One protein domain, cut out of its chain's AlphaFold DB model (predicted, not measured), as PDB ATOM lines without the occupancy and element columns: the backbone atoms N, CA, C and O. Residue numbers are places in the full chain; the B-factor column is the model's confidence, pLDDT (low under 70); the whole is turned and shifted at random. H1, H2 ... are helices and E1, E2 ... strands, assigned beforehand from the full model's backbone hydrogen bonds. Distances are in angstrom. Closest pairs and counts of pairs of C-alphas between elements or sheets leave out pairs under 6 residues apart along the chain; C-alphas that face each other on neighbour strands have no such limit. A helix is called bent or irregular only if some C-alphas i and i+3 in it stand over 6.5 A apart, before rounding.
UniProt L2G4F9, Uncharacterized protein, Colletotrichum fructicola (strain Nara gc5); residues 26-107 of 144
ATOM      1  N   LEU A  26       5.343  22.965  25.314       61.28
ATOM      2  CA  LEU A  26       4.080  23.699  25.165       61.28
ATOM      3  C   LEU A  26       3.740  23.988  23.714       61.28
ATOM      4  O   LEU A  26       2.602  23.779  23.311       61.28
ATOM      5  N   ASN A  27       4.713  24.414  22.905       65.31
ATOM      6  CA  ASN A  27       4.466  24.668  21.487       65.31
ATOM      7  C   ASN A  27       4.018  23.385  20.783       65.31
ATOM      8  O   ASN A  27       3.104  23.420  19.964       65.31
ATOM      9  N   TYR A  28       4.610  22.242  21.138       68.38
ATOM     10  CA  TYR A  28       4.173  20.950  20.613       68.38
ATOM     11  C   TYR A  28       2.740  20.598  21.046       68.38
ATOM     12  O   TYR A  28       1.929  20.206  20.208       68.38
ATOM     13  N   LEU A  29       2.412  20.782  22.329       71.81
ATOM     14  CA  LEU A  29       1.064  20.565  22.866       71.81
ATOM     15  C   LEU A  29       0.024  21.453  22.171       71.81
ATOM     16  O   LEU A  29      -1.011  20.957  21.737       71.81
ATOM     17  N   ILE A  30       0.324  22.741  22.004       73.19
ATOM     18  CA  ILE A  30      -0.555  23.717  21.355       73.19
ATOM     19  C   ILE A  30      -0.791  23.353  19.886       73.19
ATOM     20  O   ILE A  30      -1.929  23.363  19.424       73.19
ATOM     21  N   ILE A  31       0.263  22.977  19.153       75.38
ATOM     22  CA  ILE A  31       0.140  22.545  17.753       75.38
ATOM     23  C   ILE A  31      -0.795  21.338  17.640       75.38
ATOM     24  O   ILE A  31      -1.633  21.291  16.740       75.38
ATOM     25  N   MET A  32      -0.669  20.368  18.546       77.12
ATOM     26  CA  MET A  32      -1.508  19.170  18.530       77.12
ATOM     27  C   MET A  32      -2.948  19.482  18.939       77.12
ATOM     28  O   MET A  32      -3.874  19.005  18.287       77.12
ATOM     29  N   ALA A  33      -3.144  20.350  19.934       78.56
ATOM     30  CA  ALA A  33      -4.464  20.813  20.347       78.56
ATOM     31  C   ALA A  33      -5.209  21.526  19.205       78.56
ATOM     32  O   ALA A  33      -6.374  21.225  18.955       78.56
ATOM     33  N   ILE A  34      -4.525  22.400  18.455       80.38
ATOM     34  CA  ILE A  34      -5.071  23.048  17.251       80.38
ATOM     35  C   ILE A  34      -5.390  22.001  16.177       80.38
ATOM     36  O   ILE A  34      -6.479  21.991  15.608       80.38
ATOM     37  N   ARG A  35      -4.453  21.084  15.901       80.81
ATOM     38  CA  ARG A  35      -4.587  20.096  14.821       80.81
ATOM     39  C   ARG A  35      -5.759  19.137  15.021       80.81
ATOM     40  O   ARG A  35      -6.347  18.705  14.033       80.81
ATOM     41  N   PHE A  36      -6.075  18.800  16.268       80.38
ATOM     42  CA  PHE A  36      -7.177  17.901  16.605       80.38
ATOM     43  C   PHE A  36      -8.461  18.623  17.020       80.38
ATOM     44  O   PHE A  36      -9.421  17.959  17.390       80.38
ATOM     45  N   GLY A  37      -8.505  19.958  16.936       81.00
ATOM     46  CA  GLY A  37      -9.700  20.728  17.286       81.00
ATOM     47  C   GLY A  37     -10.030  20.710  18.781       81.00
ATOM     48  O   GLY A  37     -11.171  20.946  19.159       81.00
ATOM     49  N   ALA A  38      -9.043  20.446  19.642       81.88
ATOM     50  CA  ALA A  38      -9.223  20.485  21.094       81.88
ATOM     51  C   ALA A  38      -9.415  21.923  21.619       81.88
ATOM     52  O   ALA A  38      -9.901  22.118  22.734       81.88
ATOM     53  N   VAL A  39      -9.053  22.923  20.811       86.00
ATOM     54  CA  VAL A  39      -9.194  24.359  21.083       86.00
ATOM     55  C   VAL A  39      -9.963  25.033  19.953       86.00
ATOM     56  O   VAL A  39      -9.897  24.594  18.803       86.00
ATOM     57  N   ASP A  40     -10.654  26.129  20.262       85.31
ATOM     58  CA  ASP A  40     -11.354  26.937  19.259       85.31
ATOM     59  C   ASP A  40     -10.354  27.849  18.531       85.31
ATOM     60  O   ASP A  40     -10.344  29.064  18.705       85.31
ATOM     61  N   ALA A  41      -9.434  27.268  17.762       85.94
ATOM     62  CA  ALA A  41      -8.510  27.994  16.895       85.94
ATOM     63  C   ALA A  41      -7.996  27.077  15.781       85.94
ATOM     64  O   ALA A  41      -7.734  25.898  16.009       85.94
ATOM     65  N   LYS A  42      -7.805  27.623  14.576       85.25
ATOM     66  CA  LYS A  42      -7.268  26.896  13.412       85.25
ATOM     67  C   LYS A  42      -5.779  27.138  13.201       85.25
ATOM     68  O   LYS A  42      -5.120  26.365  12.509       85.25
ATOM     69  N   THR A  43      -5.245  28.215  13.771       84.44
ATOM     70  CA  THR A  43      -3.827  28.573  13.693       84.44
ATOM     71  C   THR A  43      -3.305  29.032  15.050       84.44
ATOM     72  O   THR A  43      -4.071  29.388  15.946       84.44
ATOM     73  N   PHE A  44      -1.979  29.032  15.198       79.69
ATOM     74  CA  PHE A  44      -1.328  29.564  16.393       79.69
ATOM     75  C   PHE A  44      -1.620  31.060  16.570       79.69
ATOM     76  O   PHE A  44      -1.973  31.486  17.664       79.69
ATOM     77  N   ASP A  45      -1.567  31.838  15.486       82.44
ATOM     78  CA  ASP A  45      -1.856  33.276  15.522       82.44
ATOM     79  C   ASP A  45      -3.303  33.557  15.944       82.44
ATOM     80  O   ASP A  45      -3.559  34.469  16.732       82.44
ATOM     81  N   GLU A  46      -4.257  32.750  15.469       85.00
ATOM     82  CA  GLU A  46      -5.655  32.838  15.894       85.00
ATOM     83  C   GLU A  46      -5.792  32.520  17.386       85.00
ATOM     84  O   GLU A  46      -6.451  33.262  18.115       85.00
ATOM     85  N   LEU A  47      -5.118  31.468  17.860       85.62
ATOM     86  CA  LEU A  47      -5.115  31.104  19.274       85.62
ATOM     87  C   LEU A  47      -4.544  32.232  20.146       85.62
ATOM     88  O   LEU A  47      -5.143  32.586  21.162       85.62
ATOM     89  N   CYS A  48      -3.426  32.835  19.738       82.81
ATOM     90  CA  CYS A  48      -2.838  33.988  20.417       82.81
ATOM     91  C   CYS A  48      -3.788  35.187  20.414       82.81
ATOM     92  O   CYS A  48      -3.992  35.803  21.457       82.81
ATOM     93  N   THR A  49      -4.421  35.483  19.277       87.38
ATOM     94  CA  THR A  49      -5.376  36.595  19.142       87.38
ATOM     95  C   THR A  49      -6.590  36.418  20.056       87.38
ATOM     96  O   THR A  49      -7.075  37.394  20.618       87.38
ATOM     97  N   LYS A  50      -7.060  35.181  20.257       84.31
ATOM     98  CA  LYS A  50      -8.168  34.870  21.177       84.31
ATOM     99  C   LYS A  50      -7.750  34.866  22.651       84.31
ATOM    100  O   LYS A  50      -8.563  35.176  23.517       84.31
ATOM    101  N   THR A  51      -6.502  34.504  22.948       83.62
ATOM    102  CA  THR A  51      -6.035  34.261  24.326       83.62
ATOM    103  C   THR A  51      -5.415  35.499  24.974       83.62
ATOM    104  O   THR A  51      -5.729  35.808  26.121       83.62
ATOM    105  N   LEU A  52      -4.553  36.224  24.255       82.25
ATOM    106  CA  LEU A  52      -3.776  37.350  24.793       82.25
ATOM    107  C   LEU A  52      -4.616  38.536  25.301       82.25
ATOM    108  O   LEU A  52      -4.205  39.140  26.286       82.25
ATOM    109  N   PRO A  53      -5.768  38.892  24.695       84.44
ATOM    110  CA  PRO A  53      -6.574  40.014  25.181       84.44
ATOM    111  C   PRO A  53      -7.309  39.753  26.505       84.44
ATOM    112  O   PRO A  53      -7.910  40.675  27.054       84.44
ATOM    113  N   LYS A  54      -7.330  38.511  27.006       78.69
ATOM    114  CA  LYS A  54      -8.052  38.158  28.236       78.69
ATOM    115  C   LYS A  54      -7.319  38.682  29.469       78.69
ATOM    116  O   LYS A  54      -6.097  38.633  29.536       78.69
ATOM    117  N   THR A  55      -8.078  39.086  30.493       80.94
ATOM    118  CA  THR A  55      -7.531  39.490  31.803       80.94
ATOM    119  C   THR A  55      -6.665  38.394  32.426       80.94
ATOM    120  O   THR A  55      -5.655  38.694  33.051       80.94
ATOM    121  N   VAL A  56      -7.042  37.130  32.209       76.50
ATOM    122  CA  VAL A  56      -6.203  35.960  32.481       76.50
ATOM    123  C   VAL A  56      -6.061  35.192  31.160       76.50
ATOM    124  O   VAL A  56      -7.071  34.685  30.659       76.50
ATOM    125  N   PRO A  57      -4.861  35.125  30.555       70.38
ATOM    126  CA  PRO A  57      -4.652  34.535  29.235       70.38
ATOM    127  C   PRO A  57      -4.693  33.005  29.306       70.38
ATOM    128  O   PRO A  57      -3.671  32.322  29.290       70.38
ATOM    129  N   LEU A  58      -5.908  32.465  29.400       76.06
ATOM    130  CA  LEU A  58      -6.186  31.033  29.382       76.06
ATOM    131  C   LEU A  58      -6.712  30.605  28.012       76.06
ATOM    132  O   LEU A  58      -7.551  31.278  27.400       76.06
ATOM    133  N   VAL A  59      -6.217  29.461  27.545       79.81
ATOM    134  CA  VAL A  59      -6.701  28.796  26.334       79.81
ATOM    135  C   VAL A  59      -8.055  28.152  26.624       79.81
ATOM    136  O   VAL A  59      -8.180  27.387  27.582       79.81
ATOM    137  N   ASP A  60      -9.051  28.429  25.782       80.44
ATOM    138  CA  ASP A  60     -10.359  27.783  25.883       80.44
ATOM    139  C   ASP A  60     -10.319  26.426  25.178       80.44
ATOM    140  O   ASP A  60     -10.139  26.330  23.959       80.44
ATOM    141  N   TRP A  61     -10.494  25.369  25.964       81.56
ATOM    142  CA  TRP A  61     -10.574  24.006  25.463       81.56
ATOM    143  C   TRP A  61     -12.017  23.680  25.080       81.56
ATOM    144  O   TRP A  61     -12.894  23.631  25.941       81.56
ATOM    145  N   VAL A  62     -12.259  23.418  23.795       83.94
ATOM    146  CA  VAL A  62     -13.574  22.986  23.280       83.94
ATOM    147  C   VAL A  62     -13.878  21.563  23.748       83.94
ATOM    148  O   VAL A  62     -15.008  21.237  24.108       83.94
ATOM    149  N   HIS A  63     -12.840  20.728  23.804       76.12
ATOM    150  CA  HIS A  63     -12.918  19.345  24.252       76.12
ATOM    151  C   HIS A  63     -11.905  19.097  25.372       76.12
ATOM    152  O   HIS A  63     -10.929  18.377  25.199       76.12
ATOM    153  N   ALA A  64     -12.138  19.698  26.543       71.25
ATOM    154  CA  ALA A  64     -11.210  19.643  27.682       71.25
ATOM    155  C   ALA A  64     -10.878  18.220  28.177       71.25
ATOM    156  O   ALA A  64      -9.836  18.009  28.791       71.25
ATOM    157  N   LEU A  65     -11.759  17.246  27.919       71.94
ATOM    158  CA  LEU A  65     -11.551  15.842  28.286       71.94
ATOM    159  C   LEU A  65     -10.824  15.035  27.203       71.94
ATOM    160  O   LEU A  65     -10.413  13.904  27.468       71.94
ATOM    161  N   GLN A  66     -10.664  15.584  25.995       70.50
ATOM    162  CA  GLN A  66      -9.935  14.898  24.941       70.50
ATOM    163  C   GLN A  66      -8.427  14.983  25.192       70.50
ATOM    164  O   GLN A  66      -7.890  16.050  25.500       70.50
ATOM    165  N   PRO A  67      -7.705  13.866  25.046       67.31
ATOM    166  CA  PRO A  67      -6.259  13.873  25.130       67.31
ATOM    167  C   PRO A  67      -5.650  14.720  24.007       67.31
ATOM    168  O   PRO A  67      -5.892  14.488  22.827       67.31
ATOM    169  N   VAL A  68      -4.739  15.625  24.375       67.75
ATOM    170  CA  VAL A  68      -3.929  16.410  23.418       67.75
ATOM    171  C   VAL A  68      -3.122  15.504  22.476       67.75
ATOM    172  O   VAL A  68      -2.841  15.858  21.332       67.75
ATOM    173  N   PHE A  69      -2.771  14.307  22.952       72.94
ATOM    174  CA  PHE A  69      -2.174  13.244  22.152       72.94
ATOM    175  C   PHE A  69      -3.159  12.078  22.005       72.94
ATOM    176  O   PHE A  69      -3.106  11.134  22.805       72.94
ATOM    177  N   PRO A  70      -4.049  12.121  21.003       68.00
ATOM    178  CA  PRO A  70      -4.997  11.048  20.766       68.00
ATOM    179  C   PRO A  70      -4.304   9.792  20.228       68.00
ATOM    180  O   PRO A  70      -3.185   9.828  19.703       68.00
ATOM    181  N   GLN A  71      -4.958   8.648  20.386       69.56
ATOM    182  CA  GLN A  71      -4.446   7.362  19.944       69.56
ATOM    183  C   GLN A  71      -4.571   7.226  18.430       69.56
ATOM    184  O   GLN A  71      -5.625   7.455  17.855       69.56
ATOM    185  N   PHE A  72      -3.507   6.757  17.786       66.88
ATOM    186  CA  PHE A  72      -3.551   6.298  16.402       66.88
ATOM    187  C   PHE A  72      -3.797   4.787  16.420       66.88
ATOM    188  O   PHE A  72      -2.957   4.044  16.936       66.88
ATOM    189  N   SER A  73      -4.954   4.327  15.933       62.12
ATOM    190  CA  SER A  73      -5.254   2.889  15.804       62.12
ATOM    191  C   SER A  73      -4.552   2.288  14.587       62.12
ATOM    192  O   SER A  73      -4.104   1.143  14.631       62.12
ATOM    193  N   THR A  74      -4.393   3.082  13.528       59.44
ATOM    194  CA  THR A  74      -3.615   2.770  12.322       59.44
ATOM    195  C   THR A  74      -2.872   4.028  11.843       59.44
ATOM    196  O   THR A  74      -2.936   5.074  12.484       59.44
ATOM    197  N   LEU A  75      -2.162   3.963  10.709       55.62
ATOM    198  CA  LEU A  75      -1.523   5.150  10.110       55.62
ATOM    199  C   LEU A  75      -2.530   6.212   9.631       55.62
ATOM    200  O   LEU A  75      -2.136   7.353   9.402       55.62
ATOM    201  N   VAL A  76      -3.800   5.839   9.459       58.34
ATOM    202  CA  VAL A  76      -4.836   6.686   8.847       58.34
ATOM    203  C   VAL A  76      -6.022   6.962   9.768       58.34
ATOM    204  O   VAL A  76      -6.846   7.815   9.453       58.34
ATOM    205  N   GLU A  77      -6.112   6.275  10.904       62.78
ATOM    206  CA  GLU A  77      -7.236   6.384  11.832       62.78
ATOM    207  C   GLU A  77      -6.760   6.899  13.196       62.78
ATOM    208  O   GLU A  77      -5.811   6.375  13.792       62.78
ATOM    209  N   VAL A  78      -7.441   7.940  13.683       68.12
ATOM    210  CA  VAL A  78      -7.166   8.606  14.960       68.12
ATOM    211  C   VAL A  78      -8.397   8.496  15.855       68.12
ATOM    212  O   VAL A  78      -9.486   8.918  15.479       68.12
ATOM    213  N   GLN A  79      -8.213   7.955  17.055       74.25
ATOM    214  CA  GLN A  79      -9.222   7.865  18.106       74.25
ATOM    215  C   GLN A  79      -9.043   9.051  19.055       74.25
ATOM    216  O   GLN A  79      -8.211   9.011  19.963       74.25
ATOM    217  N   LEU A  80      -9.813  10.116  18.813       72.12
ATOM    218  CA  LEU A  80      -9.680  11.399  19.511       72.12
ATOM    219  C   LEU A  80      -9.941  11.304  21.016       72.12
ATOM    220  O   LEU A  80      -9.287  11.997  21.781       72.12
ATOM    221  N   ASP A  81     -10.822  10.401  21.445       75.44
ATOM    222  CA  ASP A  81     -11.203  10.256  22.856       75.44
ATOM    223  C   ASP A  81     -10.304   9.284  23.636       75.44
ATOM    224  O   ASP A  81     -10.502   9.068  24.832       75.44
ATOM    225  N   LYS A  82      -9.312   8.666  22.979       71.31
ATOM    226  CA  LYS A  82      -8.393   7.728  23.633       71.31
ATOM    227  C   LYS A  82      -6.986   8.289  23.703       71.31
ATOM    228  O   LYS A  82      -6.475   8.762  22.691       71.31
ATOM    229  N   PRO A  83      -6.317   8.215  24.863       72.94
ATOM    230  CA  PRO A  83      -4.945   8.673  24.968       72.94
ATOM    231  C   PRO A  83      -4.026   7.752  24.171       72.94
ATOM    232  O   PRO A  83      -4.187   6.530  24.143       72.94
ATOM    233  N   THR A  84      -3.017   8.343  23.543       72.88
ATOM    234  CA  THR A  84      -1.968   7.592  22.859       72.88
ATOM    235  C   THR A  84      -1.278   6.594  23.795       72.88
ATOM    236  O   THR A  84      -1.069   6.841  24.985       72.88
ATOM    237  N   THR A  85      -0.885   5.439  23.256       76.38
ATOM    238  CA  THR A  85      -0.129   4.459  24.042       76.38
ATOM    239  C   THR A  85       1.304   4.946  24.266       76.38
ATOM    240  O   THR A  85       1.867   5.704  23.466       76.38
ATOM    241  N   ARG A  86       1.961   4.456  25.323       70.50
ATOM    242  CA  ARG A  86       3.382   4.756  25.581       70.50
ATOM    243  C   ARG A  86       4.277   4.387  24.392       70.50
ATOM    244  O   ARG A  86       5.224   5.118  24.092       70.50
ATOM    245  N   GLY A  87       3.977   3.271  23.723       69.75
ATOM    246  CA  GLY A  87       4.694   2.806  22.537       69.75
ATOM    247  C   GLY A  87       4.529   3.766  21.362       69.75
ATOM    248  O   GLY A  87       5.528   4.243  20.826       69.75
ATOM    249  N   SER A  88       3.285   4.128  21.038       67.50
ATOM    250  CA  SER A  88       2.958   5.071  19.959       67.50
ATOM    251  C   SER A  88       3.550   6.457  20.212       67.50
ATOM    252  O   SER A  88       4.142   7.037  19.309       67.50
ATOM    253  N   THR A  89       3.488   6.956  21.450       70.94
ATOM    254  CA  THR A  89       4.116   8.231  21.845       70.94
ATOM    255  C   THR A  89       5.625   8.189  21.653       70.94
ATOM    256  O   THR A  89       6.209   9.096  21.072       70.94
ATOM    257  N   SER A  90       6.273   7.124  22.127       71.25
ATOM    258  CA  SER A  90       7.729   6.983  22.030       71.25
ATOM    259  C   SER A  90       8.183   6.836  20.578       71.25
ATOM    260  O   SER A  90       9.223   7.374  20.206       71.25
ATOM    261  N   TRP A  91       7.403   6.129  19.755       71.94
ATOM    262  CA  TRP A  91       7.632   6.016  18.319       71.94
ATOM    263  C   TRP A  91       7.446   7.367  17.619       71.94
ATOM    264  O   TRP A  91       8.326   7.783  16.871       71.94
ATOM    265  N   ALA A  92       6.357   8.085  17.903       68.19
ATOM    266  CA  ALA A  92       6.079   9.395  17.324       68.19
ATOM    267  C   ALA A  92       7.178  10.398  17.686       68.19
ATOM    268  O   ALA A  92       7.755  11.018  16.799       68.19
ATOM    269  N   LEU A  93       7.552  10.484  18.966       70.62
ATOM    270  CA  LEU A  93       8.659  11.327  19.406       70.62
ATOM    271  C   LEU A  93       9.947  10.943  18.681       70.62
ATOM    272  O   LEU A  93      10.559  11.810  18.072       70.62
ATOM    273  N   LYS A  94      10.323   9.659  18.637       72.38
ATOM    274  CA  LYS A  94      11.543   9.204  17.948       72.38
ATOM    275  C   LYS A  94      11.598   9.615  16.471       72.38
ATOM    276  O   LYS A  94      12.680   9.929  15.990       72.38
ATOM    277  N   ASN A  95      10.474   9.581  15.755       66.38
ATOM    278  CA  ASN A  95      10.447   9.843  14.313       66.38
ATOM    279  C   ASN A  95      10.207  11.317  13.963       66.38
ATOM    280  O   ASN A  95      10.764  11.806  12.985       66.38
ATOM    281  N   PHE A  96       9.415  12.041  14.755       64.69
ATOM    282  CA  PHE A  96       9.102  13.444  14.485       64.69
ATOM    283  C   PHE A  96      10.126  14.409  15.070       64.69
ATOM    284  O   PHE A  96      10.354  15.454  14.470       64.69
ATOM    285  N   THR A  97      10.788  14.071  16.183       63.69
ATOM    286  CA  THR A  97      11.797  14.969  16.770       63.69
ATOM    287  C   THR A  97      12.978  15.270  15.834       63.69
ATOM    288  O   THR A  97      13.304  16.450  15.689       63.69
ATOM    289  N   PRO A  98      13.539  14.311  15.070       60.16
ATOM    290  CA  PRO A  98      14.553  14.633  14.065       60.16
ATOM    291  C   PRO A  98      14.026  15.536  12.943       60.16
ATOM    292  O   PRO A  98      14.747  16.411  12.470       60.16
ATOM    293  N   ALA A  99      12.763  15.363  12.536       56.31
ATOM    294  CA  ALA A  99      12.147  16.151  11.464       56.31
ATOM    295  C   ALA A  99      11.989  17.639  11.826       56.31
ATOM    296  O   ALA A  99      11.962  18.487  10.940       56.31
ATOM    297  N   ILE A 100      11.934  17.957  13.122       54.06
ATOM    298  CA  ILE A 100      11.921  19.330  13.653       54.06
ATOM    299  C   ILE A 100      13.305  19.794  14.140       54.06
ATOM    300  O   ILE A 100      13.418  20.827  14.795       54.06
ATOM    301  N   GLY A 101      14.367  19.048  13.814       53.97
ATOM    302  CA  GLY A 101      15.759  19.423  14.067       53.97
ATOM    303  C   GLY A 101      16.329  18.993  15.420       53.97
ATOM    304  O   GLY A 101      17.515  19.226  15.662       53.97
ATOM    305  N   LEU A 102      15.553  18.339  16.290       55.16
ATOM    306  CA  LEU A 102      16.049  17.854  17.581       55.16
ATOM    307  C   LEU A 102      17.046  16.711  17.364       55.16
ATOM    308  O   LEU A 102      16.717  15.676  16.785       55.16
ATOM    309  N   LYS A 103      18.272  16.903  17.854       54.62
ATOM    310  CA  LYS A 103      19.367  15.928  17.722       54.62
ATOM    311  C   LYS A 103      19.356  14.856  18.812       54.62
ATOM    312  O   LYS A 103      19.926  13.787  18.621       54.62
ATOM    313  N   GLU A 104      18.718  15.135  19.945       64.44
ATOM    314  CA  GLU A 104      18.668  14.230  21.090       64.44
ATOM    315  C   GLU A 104      17.356  13.452  21.141       64.44
ATOM    316  O   GLU A 104      16.294  13.927  20.731       64.44
ATOM    317  N   ARG A 105      17.431  12.225  21.664       64.00
ATOM    318  CA  ARG A 105      16.269  11.351  21.814       64.00
ATOM    319  C   ARG A 105      15.324  11.924  22.868       64.00
ATOM    320  O   ARG A 105      15.528  11.722  24.060       64.00
ATOM    321  N   PHE A 106      14.248  12.546  22.407       66.44
ATOM    322  CA  PHE A 106      13.197  13.076  23.265       66.44
ATOM    323  C   PHE A 106      12.322  11.945  23.827       66.44
ATOM    324  O   PHE A 106      11.773  11.132  23.074       66.44
ATOM    325  N   ARG A 107      12.194  11.853  25.153       69.38
ATOM    326  CA  ARG A 107      11.376  10.841  25.838       69.38
ATOM    327  C   ARG A 107      10.060  11.464  26.308       69.38
ATOM    328  O   ARG A 107      10.025  12.644  26.644       69.38
TER     329      ARG A 107
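This is residues 26 to 107 of the 144 residues of an uncharacterized protein of Colletotrichum fructicola (strain Nara gc5) (UniProt L2G4F9). This is an open, two-part arrangement: H1 stands in the middle with H2 set crosswise beside it, while on the other side, across a gap from H1, H3 rises from a small hairpin of the strands E1 and E2. The long link of residues 52 to 69 leads from H2 back past H1 to the hairpin, and residues 100 to 107 fold back beside H3. The printed part has 82 residues, with three named helices and two named strands in the order H1, H2, E1, E2, H3; the sheet E1 - E2 is antiparallel, and the class is mixed, helices and strands, with 41 residues in named elements. It is only just loose, close to compact, with a radius of gyration of the C-alphas of 14.2 A and spans of 39 by 30 by 19 A.

H1 is residues 26 to 35, 14.0 A long, and its first C-alpha, of Leu 26, is at (4.080, 23.699, 25.165). H2 is residues 44 to 51, 10.4 A long. E1 is residues 70 to 72, 6.6 A long, with C-alpha 70 at (-4.997, 11.048, 20.766). E2 is residues 78 to 83, 10.3 A long. H3, the longest helix, is residues 86 to 99, 20.1 A long, and ends with C-alpha 99 at (12.147, 16.151, 11.464). H3 is neither bent nor irregular, but only just: C-alphas 95 and 98 are 6.3 A apart.

H1 and H2 only just touch, with 3 pairs of C-alphas within 8 A; the closest are those of Ile 31 and Phe 44, 7.3 A apart. Their lines are about perpendicular, at 83 degrees. H1 is apart from E1, E2 and H3, and H2 is apart from E2 and H3. E1 and E2 form a hairpin of antiparallel neighbours, with 129 degrees between their directions. C-alphas 72 and 78 face each other at 4.5 A. N 71 and O 82, at 2.8 A, and N 79 and O 71, at 2.8 A, are within hydrogen-bond range. The closest C-alphas of E1 and H3 are those of Phe 72 and Ser 88, 7.5 A apart. H3 touches no helix. In H1 and H2 every O i to N i+4 pair is within hydrogen-bond range; in H3 8 of 10 are.

The two C-alphas farthest apart are those of Thr 55 and Thr 74, at 41.8 A. The printed part has no cut. The link from H2 to E1 is long, with 18 residues; the link from H1 to H2 is short, and those from E1 to E2 and from E2 to H3 are tight. The mean pLDDT of the printed part is 72.7, and 30 residues are under 70, among them residues 70 to 78 and 95 to 107.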